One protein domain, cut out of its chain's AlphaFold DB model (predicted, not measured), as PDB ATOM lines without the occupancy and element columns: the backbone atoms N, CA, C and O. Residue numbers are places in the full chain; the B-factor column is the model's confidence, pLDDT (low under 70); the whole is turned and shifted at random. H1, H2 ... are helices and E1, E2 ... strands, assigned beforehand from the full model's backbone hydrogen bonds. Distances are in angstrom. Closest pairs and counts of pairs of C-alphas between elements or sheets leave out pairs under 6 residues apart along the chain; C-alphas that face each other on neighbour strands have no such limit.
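What this domain is: This is residues 13 to 117 of the 117 residues of an uncharacterized protein of Ruminococcus sp. AM42-11 (UniProt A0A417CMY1). A twisted antiparallel sheet of five strands is covered on one face by a single long helix, H1, running along the strands; the opposite face has no named helix. The short H2, which follows H1 in the chain and comes before E5, sits off the sheet, and its centre is the farthest of the elements' centres from the mean of all C-alphas, at 14.5 A. The 105 printed residues hold the named elements E1 E2 E3 E4 H1 H2 E5 in chain order, and the sheet's order is E1 - E2 - E3 - E4 - E5. The class is mixed, helices and strands; the whole is compact, with a radius of gyration of the C-alphas of 14.2 A, and elongated, spanning 43 by 26 by 22 A.

How they stand to each other: E1, residues 13 to 19, E2, residues 33 to 40, E3, residues 50 to 57, and E4, residues 63 to 69, form a meander, each strand the antiparallel neighbour of the one before, in three hairpins. N 16 and O 36 are 2.9 A apart, N 37 and O 53 2.8 A, and N 54 and O 66 2.8 A, within hydrogen-bond range. E5, residues 113 to 116, is an edge strand antiparallel to E4, with N 69 and O 113 2.8 A apart. The sheet is twisted, with C-alphas up to 4.2 A off its best plane. H1, residues 73 to 92, is on the sheet at a height of 9.2 A, over E2, E3 and, only just, with 3 C-alphas, E1; its closest C-alphas to E1 are Glu 91 and Ser 19, 5.7 A. Every O i to N i+4 pair of H1 is within range. H2, residues 97 to 100, too short for such a pair, is not on the sheet and is apart from H1.

Where its parts are: E1 begins at C-alpha 13, (162.037, 158.075, 164.573), and E5 ends at C-alpha 116, (181.247, 152.074, 160.842). E2 is 23.4 A long, E3 22.4 A, E1 20.2 A, E4 20.0 A and H1 28.9 A.

The domain as a whole: The C-alphas of Ile 26 and Ile 43 are the two farthest apart, 43.7 A. The printed part has no cut. The links E1 to E2 and H2 to E5 are long. The pLDDT is under 70 at residues 25 to 29, 43 to 47, 59 to 62 and 103.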
ATOM      1  N   ARG A  13     160.702 157.677 164.134       89.62
ATOM      2  CA  ARG A  13     162.037 158.075 164.573       89.62
ATOM      3  C   ARG A  13     162.072 158.280 166.073       89.62
ATOM      4  O   ARG A  13     161.253 159.022 166.613       89.62
ATOM      5  N   LEU A  14     163.088 157.710 166.706       93.94
ATOM      6  CA  LEU A  14     163.503 158.066 168.054       93.94
ATOM      7  C   LEU A  14     164.873 158.742 167.992       93.94
ATOM      8  O   LEU A  14     165.750 158.311 167.246       93.94
ATOM      9  N   PHE A  15     165.048 159.796 168.783       94.25
ATOM     10  CA  PHE A  15     166.342 160.419 169.023       94.25
ATOM     11  C   PHE A  15     166.602 160.456 170.525       94.25
ATOM     12  O   PHE A  15     165.763 160.950 171.281       94.25
ATOM     13  N   VAL A  16     167.756 159.949 170.942       94.69
ATOM     14  CA  VAL A  16     168.217 159.968 172.332       94.69
ATOM     15  C   VAL A  16     169.621 160.551 172.364       94.69
ATOM     16  O   VAL A  16     170.424 160.315 171.465       94.69
ATOM     17  N   GLN A  17     169.922 161.306 173.412       93.62
ATOM     18  CA  GLN A  17     171.256 161.814 173.685       93.62
ATOM     19  C   GLN A  17     171.655 161.394 175.097       93.62
ATOM     20  O   GLN A  17     170.846 161.532 176.010       93.62
ATOM     21  N   SER A  18     172.885 160.905 175.253       91.00
ATOM     22  CA  SER A  18     173.490 160.559 176.539       91.00
ATOM     23  C   SER A  18     174.800 161.318 176.735       91.00
ATOM     24  O   SER A  18     175.608 161.435 175.813       91.00
ATOM     25  N   SER A  19     175.007 161.882 177.921       88.62
ATOM     26  CA  SER A  19     176.244 162.601 178.256       88.62
ATOM     27  C   SER A  19     177.399 161.645 178.565       88.62
ATOM     28  O   SER A  19     177.216 160.652 179.265       88.62
ATOM     29  N   ILE A  20     178.624 161.987 178.148       86.88
ATOM     30  CA  ILE A  20     179.827 161.275 178.600       86.88
ATOM     31  C   ILE A  20     180.466 162.002 179.785       86.88
ATOM     32  O   ILE A  20     180.784 163.191 179.713       86.88
ATOM     33  N   PHE A  21     180.705 161.283 180.881       84.94
ATOM     34  CA  PHE A  21     181.451 161.791 182.032       84.94
ATOM     35  C   PHE A  21     182.885 161.259 182.011       84.94
ATOM     36  O   PHE A  21     183.132 160.074 182.222       84.94
ATOM     37  N   LEU A  22     183.843 162.151 181.751       81.00
ATOM     38  CA  LEU A  22     185.252 161.791 181.621       81.00
ATOM     39  C   LEU A  22     185.981 161.762 182.965       81.00
ATOM     40  O   LEU A  22     185.863 162.694 183.763       81.00
ATOM     41  N   GLY A  23     186.806 160.733 183.171       77.00
ATOM     42  CA  GLY A  23     187.671 160.618 184.352       77.00
ATOM     43  C   GLY A  23     188.842 161.607 184.358       77.00
ATOM     44  O   GLY A  23     189.331 161.986 185.420       77.00
ATOM     45  N   ASN A  24     189.270 162.064 183.176       72.44
ATOM     46  CA  ASN A  24     190.299 163.083 182.986       72.44
ATOM     47  C   ASN A  24     189.864 164.046 181.869       72.44
ATOM     48  O   ASN A  24     189.484 163.609 180.789       72.44
ATOM     49  N   HIS A  25     189.907 165.348 182.142       66.25
ATOM     50  CA  HIS A  25     189.427 166.418 181.257       66.25
ATOM     51  C   HIS A  25     190.567 167.298 180.713       66.25
ATOM     52  O   HIS A  25     190.314 168.353 180.131       66.25
ATOM     53  N   ILE A  26     191.830 166.915 180.928       64.50
ATOM     54  CA  ILE A  26     192.978 167.723 180.499       64.50
ATOM     55  C   ILE A  26     192.996 167.823 178.966       64.50
ATOM     56  O   ILE A  26     193.151 166.820 178.278       64.50
ATOM     57  N   GLY A  27     192.866 169.049 178.450       64.56
ATOM     58  CA  GLY A  27     192.899 169.345 177.014       64.56
ATOM     59  C   GLY A  27     191.552 169.229 176.290       64.56
ATOM     60  O   GLY A  27     191.519 169.414 175.080       64.56
ATOM     61  N   ILE A  28     190.456 168.958 177.010       66.50
ATOM     62  CA  ILE A  28     189.112 168.795 176.435       66.50
ATOM     63  C   ILE A  28     188.272 170.030 176.769       66.50
ATOM     64  O   ILE A  28     187.982 170.303 177.935       66.50
ATOM     65  N   TYR A  29     187.907 170.796 175.738       63.69
ATOM     66  CA  TYR A  29     187.223 172.085 175.884       63.69
ATOM     67  C   TYR A  29     185.694 171.962 175.985       63.69
ATOM     68  O   TYR A  29     185.059 172.826 176.590       63.69
ATOM     69  N   GLU A  30     185.106 170.874 175.475       71.56
ATOM     70  CA  GLU A  30     183.672 170.574 175.562       71.56
ATOM     71  C   GLU A  30     183.434 169.099 175.905       71.56
ATOM     72  O   GLU A  30     184.225 168.223 175.556       71.56
ATOM     73  N   ARG A  31     182.341 168.814 176.619       78.38
ATOM     74  CA  ARG A  31     182.015 167.454 177.056       78.38
ATOM     75  C   ARG A  31     181.508 166.628 175.861       78.38
ATOM     76  O   ARG A  31     180.481 167.010 175.299       78.38
ATOM     77  N   PRO A  32     182.147 165.493 175.514       83.62
ATOM     78  CA  PRO A  32     181.620 164.615 174.478       83.62
ATOM     79  C   PRO A  32     180.281 164.007 174.911       83.62
ATOM     80  O   PRO A  32     179.972 163.892 176.102       83.62
ATOM     81  N   TYR A  33     179.470 163.617 173.938       88.75
ATOM     82  CA  TYR A  33     178.166 162.994 174.163       88.75
ATOM     83  C   TYR A  33     177.900 161.935 173.099       88.75
ATOM     84  O   TYR A  33     178.509 161.937 172.032       88.75
ATOM     85  N   ILE A  34     176.986 161.022 173.397       91.75
ATOM     86  CA  ILE A  34     176.545 159.977 172.482       91.75
ATOM     87  C   ILE A  34     175.140 160.314 172.023       91.75
ATOM     88  O   ILE A  34     174.295 160.722 172.819       91.75
ATOM     89  N   THR A  35     174.875 160.120 170.740       93.81
ATOM     90  CA  THR A  35     173.522 160.193 170.194       93.81
ATOM     91  C   THR A  35     173.101 158.848 169.631       93.81
ATOM     92  O   THR A  35     173.920 158.119 169.078       93.81
ATOM     93  N   LEU A  36     171.814 158.547 169.773       96.00
ATOM     94  CA  LEU A  36     171.135 157.417 169.159       96.00
ATOM     95  C   LEU A  36     170.018 157.964 168.275       96.00
ATOM     96  O   LEU A  36     169.146 158.685 168.760       96.00
ATOM     97  N   SER A  37     170.022 157.620 166.989       94.06
ATOM     98  CA  SER A  37     168.892 157.845 166.081       94.06
ATOM     99  C   SER A  37     168.369 156.507 165.575       94.06
ATOM    100  O   SER A  37     169.044 155.845 164.797       94.06
ATOM    101  N   ALA A  38     167.168 156.116 165.994       94.69
ATOM    102  CA  ALA A  38     166.519 154.897 165.524       94.69
ATOM    103  C   ALA A  38     165.454 155.232 164.484       94.69
ATOM    104  O   ALA A  38     164.669 156.161 164.684       94.69
ATOM    105  N   TYR A  39     165.421 154.457 163.407       91.94
ATOM    106  CA  TYR A  39     164.518 154.603 162.277       91.94
ATOM    107  C   TYR A  39     163.800 153.276 162.030       91.94
ATOM    108  O   TYR A  39     164.438 152.255 161.770       91.94
ATOM    109  N   LYS A  40     162.468 153.306 162.093       91.25
ATOM    110  CA  LYS A  40     161.598 152.178 161.743       91.25
ATOM    111  C   LYS A  40     160.765 152.536 160.525       91.25
ATOM    112  O   LYS A  40     160.252 153.651 160.439       91.25
ATOM    113  N   ASP A  41     160.606 151.594 159.603       86.94
ATOM    114  CA  ASP A  41     159.917 151.799 158.330       86.94
ATOM    115  C   ASP A  41     160.525 152.950 157.501       86.94
ATOM    116  O   ASP A  41     159.820 153.623 156.744       86.94
ATOM    117  N   ALA A  42     161.838 153.190 157.625       77.25
ATOM    118  CA  ALA A  42     162.528 154.104 156.725       77.25
ATOM    119  C   ALA A  42     162.527 153.520 155.308       77.25
ATOM    120  O   ALA A  42     162.939 152.390 155.065       77.25
ATOM    121  N   ILE A  43     161.988 154.294 154.366       66.12
ATOM    122  CA  ILE A  43     161.958 153.945 152.947       66.12
ATOM    123  C   ILE A  43     162.759 155.016 152.219       66.12
ATOM    124  O   ILE A  43     162.229 156.072 151.869       66.12
ATOM    125  N   SER A  44     164.046 154.758 152.010       69.69
ATOM    126  CA  SER A  44     164.886 155.560 151.121       69.69
ATOM    127  C   SER A  44     165.960 154.695 150.461       69.69
ATOM    128  O   SER A  44     166.152 153.547 150.844       69.69
ATOM    129  N   GLU A  45     166.681 155.252 149.490       66.44
ATOM    130  CA  GLU A  45     167.852 154.601 148.879       66.44
ATOM    131  C   GLU A  45     169.036 154.455 149.853       66.44
ATOM    132  O   GLU A  45     169.955 153.687 149.585       66.44
ATOM    133  N   TRP A  46     169.007 155.180 150.975       65.75
ATOM    134  CA  TRP A  46     170.110 155.302 151.932       65.75
ATOM    135  C   TRP A  46     169.846 154.619 153.277       65.75
ATOM    136  O   TRP A  46     170.785 154.451 154.045       65.75
ATOM    137  N   TYR A  47     168.591 154.247 153.554       69.56
ATOM    138  CA  TYR A  47     168.148 153.739 154.853       69.56
ATOM    139  C   TYR A  47     167.372 152.436 154.677       69.56
ATOM    140  O   TYR A  47     166.415 152.383 153.897       69.56
ATOM    141  N   GLY A  48     167.765 151.410 155.422       80.38
ATOM    142  CA  GLY A  48     167.004 150.181 155.604       80.38
ATOM    143  C   GLY A  48     165.740 150.376 156.457       80.38
ATOM    144  O   GLY A  48     165.570 151.397 157.122       80.38
ATOM    145  N   PRO A  49     164.832 149.384 156.476       87.81
ATOM    146  CA  PRO A  49     163.563 149.484 157.200       87.81
ATOM    147  C   PRO A  49     163.725 149.512 158.728       87.81
ATOM    148  O   PRO A  49     162.805 149.950 159.416       87.81
ATOM    149  N   TYR A  50     164.864 149.051 159.250       93.19
ATOM    150  CA  TYR A  50     165.158 148.946 160.677       93.19
ATOM    151  C   TYR A  50     166.627 149.297 160.924       93.19
ATOM    152  O   TYR A  50     167.502 148.438 160.804       93.19
ATOM    153  N   GLU A  51     166.896 150.556 161.258       93.56
ATOM    154  CA  GLU A  51     168.262 151.043 161.465       93.56
ATOM    155  C   GLU A  51     168.388 151.848 162.752       93.56
ATOM    156  O   GLU A  51     167.505 152.631 163.106       93.56
ATOM    157  N   ILE A  52     169.505 151.671 163.451       95.25
ATOM    158  CA  ILE A  52     169.856 152.464 164.628       95.25
ATOM    159  C   ILE A  52     171.261 153.013 164.427       95.25
ATOM    160  O   ILE A  52     172.208 152.259 164.252       95.25
ATOM    161  N   TYR A  53     171.390 154.330 164.476       93.62
ATOM    162  CA  TYR A  53     172.659 155.035 164.389       93.62
ATOM    163  C   TYR A  53     173.116 155.425 165.783       93.62
ATOM    164  O   TYR A  53     172.380 156.115 166.486       93.62
ATOM    165  N   MET A  54     174.327 155.029 166.149       93.94
ATOM    166  CA  MET A  54     175.028 155.449 167.356       93.94
ATOM    167  C   MET A  54     176.185 156.350 166.951       93.94
ATOM    168  O   MET A  54     176.975 155.967 166.099       93.94
ATOM    169  N   HIS A  55     176.301 157.535 167.535       90.94
ATOM    170  CA  HIS A  55     177.356 158.480 167.174       90.94
ATOM    171  C   HIS A  55     177.985 159.076 168.424       90.94
ATOM    172  O   HIS A  55     177.272 159.615 169.275       90.94
ATOM    173  N   VAL A  56     179.312 158.984 168.518       88.62
ATOM    174  CA  VAL A  56     180.090 159.758 169.484       88.62
ATOM    175  C   VAL A  56     180.322 161.141 168.894       88.62
ATOM    176  O   VAL A  56     181.039 161.297 167.910       88.62
ATOM    177  N   CYS A  57     179.738 162.152 169.520       85.50
ATOM    178  CA  CYS A  57     179.947 163.545 169.168       85.50
ATOM    179  C   CYS A  57     181.053 164.136 170.051       85.50
ATOM    180  O   CYS A  57     180.840 164.373 171.245       85.50
ATOM    181  N   GLY A  58     182.223 164.391 169.463       74.81
ATOM    182  CA  GLY A  58     183.285 165.208 170.050       74.81
ATOM    183  C   GLY A  58     183.396 166.592 169.397       74.81
ATOM    184  O   GLY A  58     182.783 166.867 168.364       74.81
ATOM    185  N   TYR A  59     184.188 167.473 170.014       64.00
ATOM    186  CA  TYR A  59     184.647 168.729 169.404       64.00
ATOM    187  C   TYR A  59     185.959 168.483 168.624       64.00
ATOM    188  O   TYR A  59     186.644 167.498 168.887       64.00
ATOM    189  N   ASP A  60     186.308 169.355 167.668       56.75
ATOM    190  CA  ASP A  60     187.484 169.252 166.768       56.75
ATOM    191  C   ASP A  60     187.464 168.111 165.724       56.75
ATOM    192  O   ASP A  60     188.492 167.508 165.418       56.75
ATOM    193  N   ASN A  61     186.304 167.840 165.108       60.06
ATOM    194  CA  ASN A  61     186.105 166.804 164.072       60.06
ATOM    195  C   ASN A  61     186.398 165.365 164.530       60.06
ATOM    196  O   ASN A  61     186.477 164.463 163.696       60.06
ATOM    197  N   PHE A  62     186.546 165.137 165.836       66.56
ATOM    198  CA  PHE A  62     186.609 163.794 166.382       66.56
ATOM    199  C   PHE A  62     185.188 163.281 166.625       66.56
ATOM    200  O   PHE A  62     184.470 163.757 167.506       66.56
ATOM    201  N   GLY A  63     184.783 162.313 165.819       74.62
ATOM    202  CA  GLY A  63     183.531 161.596 165.963       74.62
ATOM    203  C   GLY A  63     183.555 160.380 165.060       74.62
ATOM    204  O   GLY A  63     184.184 160.395 164.003       74.62
ATOM    205  N   TYR A  64     182.895 159.325 165.503       84.00
ATOM    206  CA  TYR A  64     182.664 158.137 164.700       84.00
ATOM    207  C   TYR A  64     181.261 157.640 164.987       84.00
ATOM    208  O   TYR A  64     180.733 157.785 166.102       84.00
ATOM    209  N   ALA A  65     180.640 157.095 163.952       87.44
ATOM    210  CA  ALA A  65     179.303 156.561 164.026       87.44
ATOM    211  C   ALA A  65     179.311 155.077 163.682       87.44
ATOM    212  O   ALA A  65     180.107 154.603 162.877       87.44
ATOM    213  N   TYR A  66     178.377 154.359 164.283       91.88
ATOM    214  CA  TYR A  66     178.037 153.001 163.907       91.88
ATOM    215  C   TYR A  66     176.562 152.930 163.559       91.88
ATOM    216  O   TYR A  66     175.725 153.564 164.205       91.88
ATOM    217  N   VAL A  67     176.243 152.136 162.548       92.56
ATOM    218  CA  VAL A  67     174.874 151.803 162.177       92.56
ATOM    219  C   VAL A  67     174.625 150.327 162.444       92.56
ATOM    220  O   VAL A  67     175.386 149.470 162.002       92.56
ATOM    221  N   TYR A  68     173.549 150.046 163.171       94.44
ATOM    222  CA  TYR A  68     173.006 148.713 163.384       94.44
ATOM    223  C   TYR A  68     171.846 148.509 162.423       94.44
ATOM    224  O   TYR A  68     170.882 149.281 162.455       94.44
ATOM    225  N   ARG A  69     171.925 147.471 161.589       93.81
ATOM    226  CA  ARG A  69     170.853 147.073 160.672       93.81
ATOM    227  C   ARG A  69     170.254 145.745 161.095       93.81
ATOM    228  O   ARG A  69     170.974 144.769 161.312       93.81
ATOM    229  N   MET A  70     168.929 145.714 161.178       94.25
ATOM    230  CA  MET A  70     168.164 144.551 161.629       94.25
ATOM    231  C   MET A  70     167.269 144.031 160.509       94.25
ATOM    232  O   MET A  70     166.806 144.790 159.655       94.25
ATOM    233  N   GLN A  71     167.003 142.725 160.515       90.56
ATOM    234  CA  GLN A  71     166.199 142.095 159.466       90.56
ATOM    235  C   GLN A  71     164.698 142.190 159.758       90.56
ATOM    236  O   GLN A  71     163.879 142.115 158.841       90.56
ATOM    237  N   ASN A  72     164.324 142.346 161.030       93.00
ATOM    238  CA  ASN A  72     162.933 142.394 161.462       93.00
ATOM    239  C   ASN A  72     162.705 143.317 162.673       93.00
ATOM    240  O   ASN A  72     163.636 143.763 163.344       93.00
ATOM    241  N   GLU A  73     161.428 143.596 162.945       94.31
ATOM    242  CA  GLU A  73     160.982 144.503 164.008       94.31
ATOM    243  C   GLU A  73     161.313 144.001 165.424       94.31
ATOM    244  O   GLU A  73     161.602 144.807 166.307       94.31
ATOM    245  N   GLU A  74     161.311 142.686 165.655       96.06
ATOM    246  CA  GLU A  74     161.642 142.109 166.964       96.06
ATOM    247  C   GLU A  74     163.120 142.344 167.305       96.06
ATOM    248  O   GLU A  74     163.436 142.863 168.376       96.06
ATOM    249  N   GLU A  75     164.023 142.036 166.372       95.62
ATOM    250  CA  GLU A  75     165.453 142.343 166.493       95.62
ATOM    251  C   GLU A  75     165.688 143.839 166.701       95.62
ATOM    252  O   GLU A  75     166.455 144.217 167.587       95.62
ATOM    253  N   PHE A  76     164.990 144.683 165.934       96.00
ATOM    254  CA  PHE A  76     165.073 146.137 166.051       96.00
ATOM    255  C   PHE A  76     164.764 146.617 167.469       96.00
ATOM    256  O   PHE A  76     165.570 147.336 168.057       96.00
ATOM    257  N   PHE A  77     163.628 146.211 168.042       97.12
ATOM    258  CA  PHE A  77     163.255 146.649 169.385       97.12
ATOM    259  C   PHE A  77     164.140 146.043 170.472       97.12
ATOM    260  O   PHE A  77     164.456 146.736 171.437       97.12
ATOM    261  N   ASN A  78     164.570 144.789 170.320       97.25
ATOM    262  CA  ASN A  78     165.496 144.164 171.262       97.25
ATOM    263  C   ASN A  78     166.814 144.947 171.327       97.25
ATOM    264  O   ASN A  78     167.236 145.350 172.407       97.25
ATOM    265  N   ILE A  79     167.421 145.236 170.175       96.69
ATOM    266  CA  ILE A  79     168.677 145.993 170.106       96.69
ATOM    267  C   ILE A  79     168.476 147.441 170.563       96.69
ATOM    268  O   ILE A  79     169.307 147.966 171.300       96.69
ATOM    269  N   LEU A  80     167.358 148.083 170.204       97.44
ATOM    270  CA  LEU A  80     167.041 149.436 170.663       97.44
ATOM    271  C   LEU A  80     166.974 149.526 172.192       97.44
ATOM    272  O   LEU A  80     167.529 150.456 172.775       97.44
ATOM    273  N   HIS A  81     166.311 148.571 172.847       97.00
ATOM    274  CA  HIS A  81     166.231 148.537 174.306       97.00
ATOM    275  C   HIS A  81     167.601 148.327 174.954       97.00
ATOM    276  O   HIS A  81     167.930 149.042 175.900       97.00
ATOM    277  N   GLU A  82     168.409 147.401 174.433       97.00
ATOM    278  CA  GLU A  82     169.764 147.163 174.943       97.00
ATOM    279  C   GLU A  82     170.661 148.393 174.771       97.00
ATOM    280  O   GLU A  82     171.350 148.782 175.711       97.00
ATOM    281  N   LEU A  83     170.600 149.077 173.623       96.44
ATOM    282  CA  LEU A  83     171.361 150.306 173.390       96.44
ATOM    283  C   LEU A  83     170.913 151.454 174.303       96.44
ATOM    284  O   LEU A  83     171.758 152.181 174.820       96.44
ATOM    285  N   ILE A  84     169.610 151.614 174.551       95.88
ATOM    286  CA  ILE A  84     169.103 152.622 175.497       95.88
ATOM    287  C   ILE A  84     169.558 152.309 176.929       95.88
ATOM    288  O   ILE A  84     169.977 153.218 177.649       95.88
ATOM    289  N   ASN A  85     169.503 151.041 177.347       94.69
ATOM    290  CA  ASN A  85     170.007 150.620 178.655       94.69
ATOM    291  C   ASN A  85     171.511 150.880 178.769       94.69
ATOM    292  O   ASN A  85     171.949 151.501 179.733       94.69
ATOM    293  N   TRP A  86     172.278 150.511 177.744       93.31
ATOM    294  CA  TRP A  86     173.706 150.791 177.670       93.31
ATOM    295  C   TRP A  86     173.997 152.295 177.765       93.31
ATOM    296  O   TRP A  86     174.828 152.705 178.570       93.31
ATOM    297  N   MET A  87     173.266 153.142 177.026       93.31
ATOM    298  CA  MET A  87     173.414 154.604 177.090       93.31
ATOM    299  C   MET A  87     173.126 155.155 178.486       93.31
ATOM    300  O   MET A  87     173.789 156.102 178.907       93.31
ATOM    301  N   ARG A  88     172.142 154.587 179.192       92.50
ATOM    302  CA  ARG A  88     171.778 154.967 180.562       92.50
ATOM    303  C   ARG A  88     172.842 154.544 181.575       92.50
ATOM    304  O   ARG A  88     173.135 155.313 182.491       92.50
ATOM    305  N   ASP A  89     173.383 153.337 181.441       89.75
ATOM    306  CA  ASP A  89     174.445 152.823 182.312       89.75
ATOM    307  C   ASP A  89     175.732 153.629 182.111       89.75
ATOM    308  O   ASP A  89     176.359 154.073 183.074       89.75
ATOM    309  N   HIS A  90     176.059 153.911 180.851       86.88
ATOM    310  CA  HIS A  90     177.146 154.793 180.448       86.88
ATOM    311  C   HIS A  90     177.014 156.186 181.082       86.88
ATOM    312  O   HIS A  90     177.986 156.733 181.598       86.88
ATOM    313  N   GLU A  91     175.813 156.767 181.084       87.12
ATOM    314  CA  GLU A  91     175.550 158.095 181.656       87.12
ATOM    315  C   GLU A  91     175.799 158.178 183.172       87.12
ATOM    316  O   GLU A  91     176.033 159.259 183.712       87.12
ATOM    317  N   GLN A  92     175.752 157.040 183.870       86.44
ATOM    318  CA  GLN A  92     176.017 156.937 185.308       86.44
ATOM    319  C   GLN A  92     177.480 156.584 185.620       86.44
ATOM    320  O   GLN A  92     177.887 156.634 186.784       86.44
ATOM    321  N   GLY A  93     178.262 156.213 184.604       84.75
ATOM    322  CA  GLY A  93     179.653 155.791 184.723       84.75
ATOM    323  C   GLY A  93     180.670 156.919 184.542       84.75
ATOM    324  O   GLY A  93     180.338 158.060 184.233       84.75
ATOM    325  N   ILE A  94     181.944 156.571 184.731       83.25
ATOM    326  CA  ILE A  94     183.095 157.393 184.342       83.25
ATOM    327  C   ILE A  94     183.817 156.653 183.224       83.25
ATOM    328  O   ILE A  94     184.083 155.460 183.361       83.25
ATOM    329  N   ILE A  95     184.159 157.360 182.151       81.62
ATOM    330  CA  ILE A  95     184.847 156.796 180.985       81.62
ATOM    331  C   ILE A  95     186.181 157.495 180.773       81.62
ATOM    332  O   ILE A  95     186.326 158.698 181.031       81.62
ATOM    333  N   TYR A  96     187.179 156.735 180.333       81.56
ATOM    334  CA  TYR A  96     188.473 157.286 179.971       81.56
ATOM    335  C   TYR A  96     188.465 157.720 178.510       81.56
ATOM    336  O   TYR A  96     187.842 157.099 177.657       81.56
ATOM    337  N   TRP A  97     189.179 158.806 178.216       79.44
ATOM    338  CA  TRP A  97     189.294 159.309 176.848       79.44
ATOM    339  C   TRP A  97     189.859 158.251 175.885       79.44
ATOM    340  O   TRP A  97     189.384 158.138 174.760       79.44
ATOM    341  N   ASP A  98     190.796 157.429 176.364       80.38
ATOM    342  CA  ASP A  98     191.397 156.332 175.599       80.38
ATOM    343  C   ASP A  98     190.359 155.295 175.134       80.38
ATOM    344  O   ASP A  98     190.464 154.779 174.024       80.38
ATOM    345  N   ASP A  99     189.319 155.040 175.936       80.44
ATOM    346  CA  ASP A  99     188.239 154.116 175.571       80.44
ATOM    347  C   ASP A  99     187.381 154.701 174.443       80.44
ATOM    348  O   ASP A  99     186.967 153.985 173.532       80.44
ATOM    349  N   ILE A 100     187.166 156.019 174.463       79.94
ATOM    350  CA  ILE A 100     186.392 156.721 173.437       79.94
ATOM    351  C   ILE A 100     187.119 156.671 172.096       79.94
ATOM    352  O   ILE A 100     186.479 156.384 171.094       79.94
ATOM    353  N   ILE A 101     188.435 156.897 172.067       78.69
ATOM    354  CA  ILE A 101     189.237 156.900 170.828       78.69
ATOM    355  C   ILE A 101     189.605 155.504 170.308       78.69
ATOM    356  O   ILE A 101     190.280 155.395 169.288       78.69
ATOM    357  N   SER A 102     189.213 154.440 171.013       77.25
ATOM    358  CA  SER A 102     189.562 153.059 170.659       77.25
ATOM    359  C   SER A 102     188.651 152.425 169.597       77.25
ATOM    360  O   SER A 102     188.837 151.248 169.287       77.25
ATOM    361  N   ASP A 103     187.658 153.166 169.091       69.88
ATOM    362  CA  ASP A 103     186.577 152.743 168.178       69.88
ATOM    363  C   ASP A 103     185.716 151.552 168.665       69.88
ATOM    364  O   ASP A 103     184.728 151.196 168.034       69.88
ATOM    365  N   ASN A 104     186.004 150.965 169.832       73.62
ATOM    366  CA  ASN A 104     185.330 149.769 170.360       73.62
ATOM    367  C   ASN A 104     184.331 150.076 171.487       73.62
ATOM    368  O   ASN A 104     184.097 149.250 172.369       73.62
ATOM    369  N   LEU A 105     183.772 151.287 171.504       83.25
ATOM    370  CA  LEU A 105     182.915 151.727 172.604       83.25
ATOM    371  C   LEU A 105     181.540 151.046 172.590       83.25
ATOM    372  O   LEU A 105     180.975 150.772 173.650       83.25
ATOM    373  N   PHE A 106     180.980 150.807 171.405       87.81
ATOM    374  CA  PHE A 106     179.603 150.344 171.276       87.81
ATOM    375  C   PHE A 106     179.481 148.811 171.312       87.81
ATOM    376  O   PHE A 106     180.368 148.107 170.832       87.81
ATOM    377  N   PRO A 107     178.381 148.278 171.876       90.00
ATOM    378  CA  PRO A 107     178.185 146.839 172.006       90.00
ATOM    379  C   PRO A 107     177.884 146.160 170.664       90.00
ATOM    380  O   PRO A 107     177.020 146.594 169.910       90.00
ATOM    381  N   GLU A 108     178.523 145.020 170.411       91.19
ATOM    382  CA  GLU A 108     178.222 144.177 169.253       91.19
ATOM    383  C   GLU A 108     177.026 143.249 169.515       91.19
ATOM    384  O   GLU A 108     176.916 142.618 170.572       91.19
ATOM    385  N   PHE A 109     176.168 143.074 168.508       90.75
ATOM    386  CA  PHE A 109     175.028 142.158 168.567       90.75
ATOM    387  C   PHE A 109     175.112 141.124 167.449       90.75
ATOM    388  O   PHE A 109     175.244 141.465 166.280       90.75
ATOM    389  N   ARG A 110     174.951 139.838 167.782       88.38
ATOM    390  CA  ARG A 110     175.004 138.742 166.788       88.38
ATOM    391  C   ARG A 110     173.906 138.806 165.725       88.38
ATOM    392  O   ARG A 110     174.073 138.227 164.658       88.38
ATOM    393  N   ASN A 111     172.793 139.461 166.043       87.88
ATOM    394  CA  ASN A 111     171.608 139.543 165.190       87.88
ATOM    395  C   ASN A 111     171.486 140.912 164.499       87.88
ATOM    396  O   ASN A 111     170.417 141.243 163.997       87.88
ATOM    397  N   ALA A 112     172.550 141.717 164.505       89.44
ATOM    398  CA  ALA A 112     172.608 142.987 163.794       89.44
ATOM    399  C   ALA A 112     173.857 143.020 162.920       89.44
ATOM    400  O   ALA A 112     174.930 142.586 163.338       89.44
ATOM    401  N   GLU A 113     173.729 143.583 161.728       89.44
ATOM    402  CA  GLU A 113     174.898 144.035 160.984       89.44
ATOM    403  C   GLU A 113     175.335 145.381 161.560       89.44
ATOM    404  O   GLU A 113     174.523 146.303 161.648       89.44
ATOM    405  N   MET A 114     176.594 145.473 161.986       90.56
ATOM    406  CA  MET A 114     177.186 146.689 162.534       90.56
ATOM    407  C   MET A 114     178.246 147.207 161.566       90.56
ATOM    408  O   MET A 114     179.239 146.528 161.308       90.56
ATOM    409  N   GLU A 115     178.048 148.415 161.044       87.56
ATOM    410  CA  GLU A 115     178.997 149.071 160.142       87.56
ATOM    411  C   GLU A 115     179.430 150.422 160.705       87.56
ATOM    412  O   GLU A 115     178.615 151.164 161.252       87.56
ATOM    413  N   MET A 116     180.713 150.746 160.546       86.00
ATOM    414  CA  MET A 116     181.247 152.074 160.842       86.00
ATOM    415  C   MET A 116     180.879 153.036 159.704       86.00
ATOM    416  O   MET A 116     181.037 152.682 158.532       86.00
ATOM    417  N   TRP A 117     180.387 154.227 160.051       73.00
ATOM    418  CA  TRP A 117     179.932 155.265 159.120       73.00
ATOM    419  C   TRP A 117     180.782 156.532 159.211       73.00
ATOM    420  O   TRP A 117     181.063 156.971 160.352       73.00
TER     421      TRP A 117